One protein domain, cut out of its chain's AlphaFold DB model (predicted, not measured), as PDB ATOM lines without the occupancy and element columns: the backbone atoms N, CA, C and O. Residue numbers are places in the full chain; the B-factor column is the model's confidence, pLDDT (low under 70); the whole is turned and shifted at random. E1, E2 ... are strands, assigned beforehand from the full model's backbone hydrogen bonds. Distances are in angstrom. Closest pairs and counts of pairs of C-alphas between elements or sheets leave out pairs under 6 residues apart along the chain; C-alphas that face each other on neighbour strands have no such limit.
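Overview. This is residues 4 to 90 of the 96 residues of an uncharacterized protein of Stenotrophomonas maltophilia (UniProt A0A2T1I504). A long, twisted sheet of four strands, E3, E2, E5 and E6, forms a wall, and a much smaller two-stranded sheet, E1 and E4, lies over one of its faces. The unnamed residues 5 to 10 and 16 to 22 are on the same side as the small sheet, while the other face of the wall bears no named element. The printed part has 87 residues with six named strands, E1 to E6 in order along the chain, and no named helix. The large sheet runs E3, E2, E5, E6, and both sheets are antiparallel; the class is all strand, though under half of the residues, 42 of 87, are in named elements. The whole is compact, with a radius of gyration of the C-alphas of 13.1 A, and elongated, spanning 41 by 24 by 19 A.

Arrangement. Begin at the inner strands of the large sheet, E2, residues 25 to 34, and E5, residues 67 to 77, which are antiparallel at 168 degrees; look for N 29 and O 72, 2.8 A apart and within hydrogen-bond range. At one edge, E3, residues 42 to 46, forms a hairpin with E2, with N 30 and O 44 within hydrogen-bond range at 2.8 A. At the other edge, E6, residues 80 to 89, forms a hairpin with E5, with N 73 and O 84 within hydrogen-bond range at 2.8 A. From edge to edge the strands' lines turn by 41 degrees. Now find the small sheet: E1, residues 12 to 14, and E4, residues 57 to 59, are antiparallel, with N 13 and O 58 within hydrogen-bond range at 2.8 A. The closest C-alphas of E1 and E5 are those of Ser 13 and Gly 71, 5.1 A apart. The closest C-alphas of E4 and E3 are those of Ala 58 and Gly 45, 5.0 A apart. E4 and E6 are apart.

Along the chain. Find C-alpha 12 at (-22.163, 16.433, 33.798), where E1 begins; E1 is 6.5 A long and E4 6.3 A. E2 starts at C-alpha 25, (-8.847, 14.833, 47.140), and runs 30.4 A; E3 measures 13.8 A. E5 runs 31.5 A, and E6 runs 30.5 A to C-alpha 89 at (-32.021, 11.604, 32.778).

Size, cuts and confidence. The two C-alphas farthest apart are those of Pro 64 and Tyr 78, at 40.9 A. The printed part has no cut, and no link is long; the link from E5 to E6 is tight. Mean pLDDT of the printed part is 73.4, and residues 4 to 22 are among the 26 under 70.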
ATOM      1  N   ALA A   4     -25.340  14.481  39.592       55.91
ATOM      2  CA  ALA A   4     -25.367  14.506  38.133       55.91
ATOM      3  C   ALA A   4     -26.294  15.656  37.714       55.91
ATOM      4  O   ALA A   4     -27.399  15.775  38.252       55.91
ATOM      5  N   ASN A   5     -25.819  16.551  36.855       59.75
ATOM      6  CA  ASN A   5     -26.492  17.794  36.519       59.75
ATOM      7  C   ASN A   5     -26.416  18.110  35.023       59.75
ATOM      8  O   ASN A   5     -25.542  17.627  34.311       59.75
ATOM      9  N   CYS A   6     -27.324  18.972  34.583       57.28
ATOM     10  CA  CYS A   6     -27.483  19.398  33.199       57.28
ATOM     11  C   CYS A   6     -27.236  20.918  33.053       57.28
ATOM     12  O   CYS A   6     -28.003  21.584  32.371       57.28
ATOM     13  N   ILE A   7     -26.237  21.504  33.738       49.38
ATOM     14  CA  ILE A   7     -26.027  22.971  33.769       49.38
ATOM     15  C   ILE A   7     -24.826  23.390  32.913       49.38
ATOM     16  O   ILE A   7     -23.700  22.984  33.185       49.38
ATOM     17  N   GLY A   8     -25.054  24.290  31.949       50.03
ATOM     18  CA  GLY A   8     -24.023  25.020  31.193       50.03
ATOM     19  C   GLY A   8     -23.298  24.183  30.133       50.03
ATOM     20  O   GLY A   8     -23.416  24.473  28.946       50.03
ATOM     21  N   PHE A   9     -22.592  23.132  30.559       48.28
ATOM     22  CA  PHE A   9     -22.038  22.078  29.709       48.28
ATOM     23  C   PHE A   9     -22.750  20.765  30.064       48.28
ATOM     24  O   PHE A   9     -22.510  20.145  31.091       48.28
ATOM     25  N   ILE A  10     -23.734  20.459  29.228       54.81
ATOM     26  CA  ILE A  10     -24.475  19.217  28.973       54.81
ATOM     27  C   ILE A  10     -23.884  17.964  29.659       54.81
ATOM     28  O   ILE A  10     -22.687  17.696  29.600       54.81
ATOM     29  N   ASN A  11     -24.760  17.171  30.278       56.12
ATOM     30  CA  ASN A  11     -24.478  15.829  30.791       56.12
ATOM     31  C   ASN A  11     -23.271  15.714  31.740       56.12
ATOM     32  O   ASN A  11     -22.323  14.986  31.472       56.12
ATOM     33  N   GLU A  12     -23.300  16.394  32.880       55.72
ATOM     34  CA  GLU A  12     -22.163  16.433  33.798       55.72
ATOM     35  C   GLU A  12     -22.447  15.684  35.103       55.72
ATOM     36  O   GLU A  12     -23.582  15.585  35.569       55.72
ATOM     37  N   SER A  13     -21.412  15.174  35.763       54.38
ATOM     38  CA  SER A  13     -21.487  14.899  37.187       54.38
ATOM     39  C   SER A  13     -20.372  15.582  37.949       54.38
ATOM     40  O   SER A  13     -19.203  15.589  37.559       54.38
ATOM     41  N   VAL A  14     -20.791  16.159  39.071       62.69
ATOM     42  CA  VAL A  14     -19.997  17.020  39.925       62.69
ATOM     43  C   VAL A  14     -19.958  16.431  41.320       62.69
ATOM     44  O   VAL A  14     -20.972  16.043  41.907       62.69
ATOM     45  N   THR A  15     -18.755  16.399  41.868       55.84
ATOM     46  CA  THR A  15     -18.484  15.832  43.187       55.84
ATOM     47  C   THR A  15     -19.100  16.668  44.323       55.84
ATOM     48  O   THR A  15     -19.628  16.079  45.265       55.84
ATOM     49  N   TYR A  16     -19.138  18.011  44.237       63.44
ATOM     50  CA  TYR A  16     -19.797  18.874  45.237       63.44
ATOM     51  C   TYR A  16     -20.198  20.268  44.724       63.44
ATOM     52  O   TYR A  16     -19.576  20.824  43.825       63.44
ATOM     53  N   ASP A  17     -21.169  20.886  45.407       58.88
ATOM     54  CA  ASP A  17     -21.635  22.261  45.148       58.88
ATOM     55  C   ASP A  17     -21.416  23.242  46.319       58.88
ATOM     56  O   ASP A  17     -21.969  24.339  46.341       58.88
ATOM     57  N   ARG A  18     -20.622  22.865  47.335       56.59
ATOM     58  CA  ARG A  18     -20.432  23.690  48.544       56.59
ATOM     59  C   ARG A  18     -18.967  24.112  48.758       56.59
ATOM     60  O   ARG A  18     -18.146  23.261  49.101       56.59
ATOM     61  N   PRO A  19     -18.640  25.419  48.677       59.09
ATOM     62  CA  PRO A  19     -17.272  25.947  48.803       59.09
ATOM     63  C   PRO A  19     -16.592  25.717  50.156       59.09
ATOM     64  O   PRO A  19     -15.408  25.999  50.294       59.09
ATOM     65  N   GLN A  20     -17.314  25.263  51.174       58.44
ATOM     66  CA  GLN A  20     -16.744  24.903  52.477       58.44
ATOM     67  C   GLN A  20     -15.913  23.609  52.429       58.44
ATOM     68  O   GLN A  20     -15.191  23.309  53.373       58.44
ATOM     69  N   PHE A  21     -15.965  22.876  51.311       61.16
ATOM     70  CA  PHE A  21     -15.223  21.640  51.103       61.16
ATOM     71  C   PHE A  21     -14.007  21.813  50.156       61.16
ATOM     72  O   PHE A  21     -13.724  20.951  49.338       61.16
ATOM     73  N   ARG A  22     -13.279  22.939  50.244       64.50
ATOM     74  CA  ARG A  22     -12.135  23.310  49.361       64.50
ATOM     75  C   ARG A  22     -10.933  22.365  49.365       64.50
ATOM     76  O   ARG A  22     -10.145  22.425  48.429       64.50
ATOM     77  N   ASN A  23     -10.815  21.492  50.362       74.00
ATOM     78  CA  ASN A  23      -9.587  20.745  50.626       74.00
ATOM     79  C   ASN A  23      -9.799  19.229  50.586       74.00
ATOM     80  O   ASN A  23      -9.334  18.525  51.480       74.00
ATOM     81  N   PHE A  24     -10.489  18.713  49.565       75.19
ATOM     82  CA  PHE A  24     -10.597  17.267  49.365       75.19
ATOM     83  C   PHE A  24      -9.857  16.808  48.124       75.19
ATOM     84  O   PHE A  24      -9.882  17.445  47.072       75.19
ATOM     85  N   GLN A  25      -9.201  15.664  48.274       81.69
ATOM     86  CA  GLN A  25      -8.847  14.833  47.140       81.69
ATOM     87  C   GLN A  25     -10.075  14.009  46.784       81.69
ATOM     88  O   GLN A  25     -10.738  13.469  47.665       81.69
ATOM     89  N   GLY A  26     -10.386  13.925  45.506       81.50
ATOM     90  CA  GLY A  26     -11.545  13.226  44.989       81.50
ATOM     91  C   GLY A  26     -11.552  13.175  43.473       81.50
ATOM     92  O   GLY A  26     -10.762  13.849  42.818       81.50
ATOM     93  N   SER A  27     -12.437  12.365  42.916       82.69
ATOM     94  CA  SER A  27     -12.606  12.222  41.473       82.69
ATOM     95  C   SER A  27     -14.079  12.173  41.105       82.69
ATOM     96  O   SER A  27     -14.915  11.764  41.914       82.69
ATOM     97  N   ALA A  28     -14.381  12.572  39.875       81.88
ATOM     98  CA  ALA A  28     -15.691  12.398  39.267       81.88
ATOM     99  C   ALA A  28     -15.533  11.579  37.989       81.88
ATOM    100  O   ALA A  28     -14.585  11.778  37.234       81.88
ATOM    101  N   VAL A  29     -16.460  10.664  37.749       84.12
ATOM    102  CA  VAL A  29     -16.572   9.906  36.505       84.12
ATOM    103  C   VAL A  29     -18.017   9.985  36.053       84.12
ATOM    104  O   VAL A  29     -18.916   9.760  36.858       84.12
ATOM    105  N   THR A  30     -18.249  10.261  34.779       80.19
ATOM    106  CA  THR A  30     -19.565  10.165  34.154       80.19
ATOM    107  C   THR A  30     -19.601   9.102  33.090       80.19
ATOM    108  O   THR A  30     -18.662   8.928  32.324       80.19
ATOM    109  N   ARG A  31     -20.724   8.395  33.024       85.06
ATOM    110  CA  ARG A  31     -21.071   7.499  31.925       85.06
ATOM    111  C   ARG A  31     -22.313   8.043  31.259       85.06
ATOM    112  O   ARG A  31     -23.305   8.267  31.953       85.06
ATOM    113  N   HIS A  32     -22.248   8.256  29.952       83.38
ATOM    114  CA  HIS A  32     -23.398   8.739  29.201       83.38
ATOM    115  C   HIS A  32     -23.969   7.574  28.409       83.38
ATOM    116  O   HIS A  32     -23.265   6.938  27.619       83.38
ATOM    117  N   ILE A  33     -25.234   7.275  28.666       85.19
ATOM    118  CA  ILE A  33     -25.955   6.161  28.068       85.19
ATOM    119  C   ILE A  33     -27.132   6.753  27.291       85.19
ATOM    120  O   ILE A  33     -28.002   7.364  27.917       85.19
ATOM    121  N   PRO A  34     -27.183   6.598  25.958       84.12
ATOM    122  CA  PRO A  34     -28.348   7.001  25.180       84.12
ATOM    123  C   PRO A  34     -29.619   6.329  25.687       84.12
ATOM    124  O   PRO A  34     -29.607   5.149  26.048       84.12
ATOM    125  N   LEU A  35     -30.733   7.062  25.717       78.75
ATOM    126  CA  LEU A  35     -32.023   6.468  26.059       78.75
ATOM    127  C   LEU A  35     -32.358   5.329  25.085       78.75
ATOM    128  O   LEU A  35     -32.371   5.518  23.874       78.75
ATOM    129  N   GLY A  36     -32.655   4.151  25.635       79.69
ATOM    130  CA  GLY A  36     -32.897   2.930  24.858       79.69
ATOM    131  C   GLY A  36     -31.669   2.030  24.704       79.69
ATOM    132  O   GLY A  36     -31.824   0.872  24.323       79.69
ATOM    133  N   ASN A  37     -30.481   2.508  25.081       82.38
ATOM    134  CA  ASN A  37     -29.266   1.703  25.127       82.38
ATOM    135  C   ASN A  37     -28.969   1.223  26.553       82.38
ATOM    136  O   ASN A  37     -29.363   1.834  27.544       82.38
ATOM    137  N   ILE A  38     -28.245   0.107  26.644       81.25
ATOM    138  CA  ILE A  38     -27.753  -0.459  27.912       81.25
ATOM    139  C   ILE A  38     -26.263  -0.128  28.096       81.25
ATOM    140  O   ILE A  38     -25.781   0.019  29.219       81.25
ATOM    141  N   GLU A  39     -25.532   0.017  26.990       85.69
ATOM    142  CA  GLU A  39     -24.103   0.318  26.993       85.69
ATOM    143  C   GLU A  39     -23.838   1.830  26.919       85.69
ATOM    144  O   GLU A  39     -24.542   2.550  26.202       85.69
ATOM    145  N   PRO A  40     -22.820   2.333  27.644       83.69
ATOM    146  CA  PRO A  40     -22.434   3.731  27.567       83.69
ATOM    147  C   PRO A  40     -21.785   4.045  26.222       83.69
ATOM    148  O   PRO A  40     -20.911   3.318  25.757       83.69
ATOM    149  N   LYS A  41     -22.158   5.186  25.643       84.31
ATOM    150  CA  LYS A  41     -21.541   5.716  24.422       84.31
ATOM    151  C   LYS A  41     -20.098   6.158  24.675       84.31
ATOM    152  O   LYS A  41     -19.204   5.884  23.884       84.31
ATOM    153  N   HIS A  42     -19.878   6.818  25.806       85.12
ATOM    154  CA  HIS A  42     -18.563   7.231  26.289       85.12
ATOM    155  C   HIS A  42     -18.595   7.497  27.794       85.12
ATOM    156  O   HIS A  42     -19.658   7.645  28.416       85.12
ATOM    157  N   VAL A  43     -17.394   7.538  28.365       84.56
ATOM    158  CA  VAL A  43     -17.143   7.739  29.786       84.56
ATOM    159  C   VAL A  43     -16.128   8.861  29.934       84.56
ATOM    160  O   VAL A  43     -15.036   8.772  29.375       84.56
ATOM    161  N   PHE A  44     -16.465   9.880  30.717       83.25
ATOM    162  CA  PHE A  44     -15.556  10.973  31.047       83.25
ATOM    163  C   PHE A  44     -15.130  10.885  32.500       83.25
ATOM    164  O   PHE A  44     -15.850  10.372  33.355       83.25
ATOM    165  N   GLY A  45     -13.932  11.376  32.791       82.44
ATOM    166  CA  GLY A  45     -13.388  11.352  34.135       82.44
ATOM    167  C   GLY A  45     -12.580  12.600  34.430       82.44
ATOM    168  O   GLY A  45     -11.697  12.973  33.664       82.44
ATOM    169  N   ALA A  46     -12.841  13.192  35.587       82.44
ATOM    170  CA  ALA A  46     -11.946  14.123  36.246       82.44
ATOM    171  C   ALA A  46     -11.195  13.366  37.338       82.44
ATOM    172  O   ALA A  46     -11.685  13.193  38.460       82.44
ATOM    173  N   ALA A  47     -10.011  12.872  36.981       74.44
ATOM    174  CA  ALA A  47      -9.124  12.195  37.914       74.44
ATOM    175  C   ALA A  47      -8.530  13.179  38.931       74.44
ATOM    176  O   ALA A  47      -8.202  14.324  38.606       74.44
ATOM    177  N   ASN A  48      -8.339  12.707  40.166       72.44
ATOM    178  CA  ASN A  48      -7.510  13.424  41.122       72.44
ATOM    179  C   ASN A  48      -6.033  13.178  40.816       72.44
ATOM    180  O   ASN A  48      -5.496  12.136  41.185       72.44
ATOM    181  N   ASN A  49      -5.351  14.143  40.210       70.69
ATOM    182  CA  ASN A  49      -3.906  14.044  39.981       70.69
ATOM    183  C   ASN A  49      -3.089  14.589  41.171       70.69
ATOM    184  O   ASN A  49      -2.054  15.219  40.984       70.69
ATOM    185  N   GLY A  50      -3.576  14.400  42.404       68.50
ATOM    186  CA  GLY A  50      -2.973  14.929  43.635       68.50
ATOM    187  C   GLY A  50      -3.436  16.339  44.018       68.50
ATOM    188  O   GLY A  50      -2.988  16.882  45.028       68.50
ATOM    189  N   HIS A  51      -4.349  16.933  43.246       70.56
ATOM    190  CA  HIS A  51      -4.887  18.263  43.508       70.56
ATOM    191  C   HIS A  51      -6.045  18.228  44.510       70.56
ATOM    192  O   HIS A  51      -6.955  17.401  44.424       70.56
ATOM    193  N   PHE A  52      -6.037  19.184  45.434       77.56
ATOM    194  CA  PHE A  52      -7.169  19.445  46.312       77.56
ATOM    195  C   PHE A  52      -8.137  20.383  45.605       77.56
ATOM    196  O   PHE A  52      -7.759  21.473  45.178       77.56
ATOM    197  N   SER A  53      -9.384  19.950  45.469       73.69
ATOM    198  CA  SER A  53     -10.443  20.770  44.899       73.69
ATOM    199  C   SER A  53     -11.747  20.485  45.621       73.69
ATOM    200  O   SER A  53     -12.007  19.378  46.090       73.69
ATOM    201  N   TRP A  54     -12.596  21.501  45.681       65.00
ATOM    202  CA  TRP A  54     -13.988  21.330  46.076       65.00
ATOM    203  C   TRP A  54     -14.846  20.806  44.925       65.00
ATOM    204  O   TRP A  54     -15.982  20.420  45.172       65.00
ATOM    205  N   ARG A  55     -14.344  20.801  43.682       72.69
ATOM    206  CA  ARG A  55     -15.084  20.334  42.506       72.69
ATOM    207  C   ARG A  55     -14.212  19.534  41.548       72.69
ATOM    208  O   ARG A  55     -13.135  19.980  41.157       72.69
ATOM    209  N   PHE A  56     -14.743  18.392  41.137       74.88
ATOM    210  CA  PHE A  56     -14.282  17.585  40.016       74.88
ATOM    211  C   PHE A  56     -15.460  17.429  39.063       74.88
ATOM    212  O   PHE A  56     -16.550  17.048  39.497       74.88
ATOM    213  N   TYR A  57     -15.213  17.773  37.806       75.50
ATOM    214  CA  TYR A  57     -16.202  17.965  36.758       75.50
ATOM    215  C   TYR A  57     -15.946  16.949  35.651       75.50
ATOM    216  O   TYR A  57     -14.908  17.001  34.996       75.50
ATOM    217  N   ALA A  58     -16.855  15.995  35.487       74.12
ATOM    218  CA  ALA A  58     -16.812  15.043  34.387       74.12
ATOM    219  C   ALA A  58     -18.109  15.201  33.600       74.12
ATOM    220  O   ALA A  58     -19.168  14.888  34.131       74.12
ATOM    221  N   GLY A  59     -18.048  15.728  32.383       70.56
ATOM    222  CA  GLY A  59     -19.224  15.980  31.553       70.56
ATOM    223  C   GLY A  59     -18.841  16.238  30.104       70.56
ATOM    224  O   GLY A  59     -17.663  16.461  29.816       70.56
ATOM    225  N   ASP A  60     -19.825  16.174  29.208       69.06
ATOM    226  CA  ASP A  60     -19.623  16.387  27.773       69.06
ATOM    227  C   ASP A  60     -20.838  17.026  27.091       69.06
ATOM    228  O   ASP A  60     -21.964  16.534  27.151       69.06
ATOM    229  N   GLY A  61     -20.521  18.115  26.388       65.25
ATOM    230  CA  GLY A  61     -21.373  18.941  25.544       65.25
ATOM    231  C   GLY A  61     -21.765  18.332  24.198       65.25
ATOM    232  O   GLY A  61     -22.631  18.866  23.513       65.25
ATOM    233  N   SER A  62     -21.068  17.294  23.747       69.06
ATOM    234  CA  SER A  62     -21.077  16.934  22.329       69.06
ATOM    235  C   SER A  62     -22.226  16.014  21.904       69.06
ATOM    236  O   SER A  62     -22.436  15.820  20.706       69.06
ATOM    237  N   ASP A  63     -22.997  15.479  22.855       71.62
ATOM    238  CA  ASP A  63     -24.083  14.543  22.574       71.62
ATOM    239  C   ASP A  63     -25.369  15.243  22.100       71.62
ATOM    240  O   ASP A  63     -26.018  15.931  22.888       71.62
ATOM    241  N   PRO A  64     -25.818  15.012  20.850       69.38
ATOM    242  CA  PRO A  64     -27.069  15.582  20.343       69.38
ATOM    243  C   PRO A  64     -28.324  14.812  20.799       69.38
ATOM    244  O   PRO A  64     -29.447  15.198  20.480       69.38
ATOM    245  N   GLU A  65     -28.149  13.686  21.484       72.19
ATOM    246  CA  GLU A  65     -29.190  12.721  21.834       72.19
ATOM    247  C   GLU A  65     -29.572  12.807  23.319       72.19
ATOM    248  O   GLU A  65     -28.812  13.300  24.151       72.19
ATOM    249  N   ARG A  66     -30.779  12.341  23.674       75.94
ATOM    250  CA  ARG A  66     -31.209  12.303  25.077       75.94
ATOM    251  C   ARG A  66     -30.440  11.218  25.819       75.94
ATOM    252  O   ARG A  66     -30.527  10.038  25.473       75.94
ATOM    253  N   MET A  67     -29.749  11.626  26.874       77.88
ATOM    254  CA  MET A  67     -28.863  10.758  27.639       77.88
ATOM    255  C   MET A  67     -29.369  10.527  29.059       77.88
ATOM    256  O   MET A  67     -29.995  11.383  29.691       77.88
ATOM    257  N   VAL A  68     -29.021   9.355  29.574       80.38
ATOM    258  CA  VAL A  68     -28.908   9.069  30.997       80.38
ATOM    259  C   VAL A  68     -27.449   9.259  31.389       80.38
ATOM    260  O   VAL A  68     -26.549   8.648  30.811       80.38
ATOM    261  N   VAL A  69     -27.209  10.085  32.397       79.44
ATOM    262  CA  VAL A  69     -25.878  10.360  32.932       79.44
ATOM    263  C   VAL A  69     -25.749   9.687  34.278       79.44
ATOM    264  O   VAL A  69     -26.428  10.057  35.234       79.44
ATOM    265  N   HIS A  70     -24.843   8.720  34.371       82.69
ATOM    266  CA  HIS A  70     -24.459   8.111  35.637       82.69
ATOM    267  C   HIS A  70     -23.144   8.707  36.120       82.69
ATOM    268  O   HIS A  70     -22.104   8.521  35.497       82.69
ATOM    269  N   GLY A  71     -23.198   9.395  37.253       80.69
ATOM    270  CA  GLY A  71     -22.034   9.905  37.957       80.69
ATOM    271  C   GLY A  71     -21.536   8.920  39.007       80.69
ATOM    272  O   GLY A  71     -22.330   8.388  39.783       80.69
ATOM    273  N   TYR A  72     -20.227   8.718  39.072       83.25
ATOM    274  CA  TYR A  72     -19.542   8.036  40.159       83.25
ATOM    275  C   TYR A  72     -18.477   8.954  40.742       83.25
ATOM    276  O   TYR A  72     -17.662   9.528  40.021       83.25
ATOM    277  N   HIS A  73     -18.491   9.089  42.059       83.50
ATOM    278  CA  HIS A  73     -17.774  10.135  42.764       83.50
ATOM    279  C   HIS A  73     -16.981   9.554  43.906       83.50
ATOM    280  O   HIS A  73     -17.478   8.683  44.620       83.50
ATOM    281  N   THR A  74     -15.773  10.065  44.102       84.00
ATOM    282  CA  THR A  74     -14.928   9.674  45.226       84.00
ATOM    283  C   THR A  74     -14.355  10.887  45.934       84.00
ATOM    284  O   THR A  74     -14.122  11.924  45.315       84.00
ATOM    285  N   TRP A  75     -14.115  10.748  47.235       81.19
ATOM    286  CA  TRP A  75     -13.424  11.750  48.042       81.19
ATOM    287  C   TRP A  75     -12.730  11.115  49.239       81.19
ATOM    288  O   TRP A  75     -13.214  10.148  49.827       81.19
ATOM    289  N   VAL A  76     -11.595  11.692  49.616       81.06
ATOM    290  CA  VAL A  76     -10.799  11.284  50.767       81.06
ATOM    291  C   VAL A  76     -11.008  12.298  51.885       81.06
ATOM    292  O   VAL A  76     -10.507  13.416  51.818       81.06
ATOM    293  N   LEU A  77     -11.741  11.907  52.926       77.81
ATOM    294  CA  LEU A  77     -11.972  12.708  54.133       77.81
ATOM    295  C   LEU A  77     -11.294  12.017  55.314       77.81
ATOM    296  O   LEU A  77     -11.577  10.853  55.588       77.81
ATOM    297  N   TYR A  78     -10.423  12.730  56.033       79.69
ATOM    298  CA  TYR A  78      -9.744  12.206  57.230       79.69
ATOM    299  C   TYR A  78      -9.043  10.850  56.997       79.69
ATOM    300  O   TYR A  78      -9.112   9.949  57.830       79.69
ATOM    301  N   GLY A  79      -8.417  10.675  55.827       79.12
ATOM    302  CA  GLY A  79      -7.747   9.426  55.441       79.12
ATOM    303  C   GLY A  79      -8.685   8.275  55.055       79.12
ATOM    304  O   GLY A  79      -8.216   7.165  54.823       79.12
ATOM    305  N   ARG A  80     -10.002   8.510  54.969       81.50
ATOM    306  CA  ARG A  80     -10.992   7.518  54.533       81.50
ATOM    307  C   ARG A  80     -11.534   7.854  53.154       81.50
ATOM    308  O   ARG A  80     -11.877   9.003  52.888       81.50
ATOM    309  N   LEU A  81     -11.651   6.829  52.314       83.06
ATOM    310  CA  LEU A  81     -12.315   6.919  51.020       83.06
ATOM    311  C   LEU A  81     -13.829   6.845  51.209       83.06
ATOM    312  O   LEU A  81     -14.351   5.937  51.850       83.06
ATOM    313  N   PHE A  82     -14.525   7.784  50.596       82.38
ATOM    314  CA  PHE A  82     -15.972   7.822  50.505       82.38
ATOM    315  C   PHE A  82     -16.358   7.856  49.036       82.38
ATOM    316  O   PHE A  82     -15.657   8.441  48.208       82.38
ATOM    317  N   THR A  83     -17.489   7.238  48.731       84.50
ATOM    318  CA  THR A  83     -17.982   7.108  47.366       84.50
ATOM    319  C   THR A  83     -19.448   7.502  47.299       84.50
ATOM    320  O   THR A  83     -20.189   7.393  48.280       84.50
ATOM    321  N   GLN A  84     -19.874   8.007  46.147       81.75
ATOM    322  CA  GLN A  84     -21.274   8.307  45.888       81.75
ATOM    323  C   GLN A  84     -21.582   8.110  44.409       81.75
ATOM    324  O   GLN A  84     -20.812   8.527  43.550       81.75
ATOM    325  N   SER A  85     -22.734   7.512  44.122       81.12
ATOM    326  CA  SER A  85     -23.259   7.389  42.764       81.12
ATOM    327  C   SER A  85     -24.473   8.294  42.597       81.12
ATOM    328  O   SER A  85     -25.271   8.449  43.521       81.12
ATOM    329  N   THR A  86     -24.616   8.886  41.419       76.25
ATOM    330  CA  THR A  86     -25.733   9.764  41.053       76.25
ATOM    331  C   THR A  86     -26.218   9.440  39.655       76.25
ATOM    332  O   THR A  86     -25.442   8.966  38.830       76.25
ATOM    333  N   SER A  87     -27.475   9.745  39.358       75.31
ATOM    334  CA  SER A  87     -28.020   9.621  38.008       75.31
ATOM    335  C   SER A  87     -28.896  10.815  37.660       75.31
ATOM    336  O   SER A  87     -29.645  11.288  38.513       75.31
ATOM    337  N   ALA A  88     -28.821  11.264  36.413       72.94
ATOM    338  CA  ALA A  88     -29.732  12.233  35.816       72.94
ATOM    339  C   ALA A  88     -30.190  11.710  34.449       72.94
ATOM    340  O   ALA A  88     -29.449  10.986  33.788       72.94
ATOM    341  N   VAL A  89     -31.415  12.035  34.046       72.62
ATOM    342  CA  VAL A  89     -32.021  11.604  32.778       72.62
ATOM    343  C   VAL A  89     -32.582  12.834  32.085       72.62
ATOM    344  O   VAL A  89     -33.095  13.715  32.768       72.62
ATOM    345  N   ASP A  90     -32.525  12.850  30.753       60.00
ATOM    346  CA  ASP A  90     -33.184  13.859  29.915       60.00
ATOM    347  C   ASP A  90     -32.672  15.278  30.193       60.00
ATOM    348  O   ASP A  90     -33.423  16.184  30.551       60.00
TER     349      ASP A  90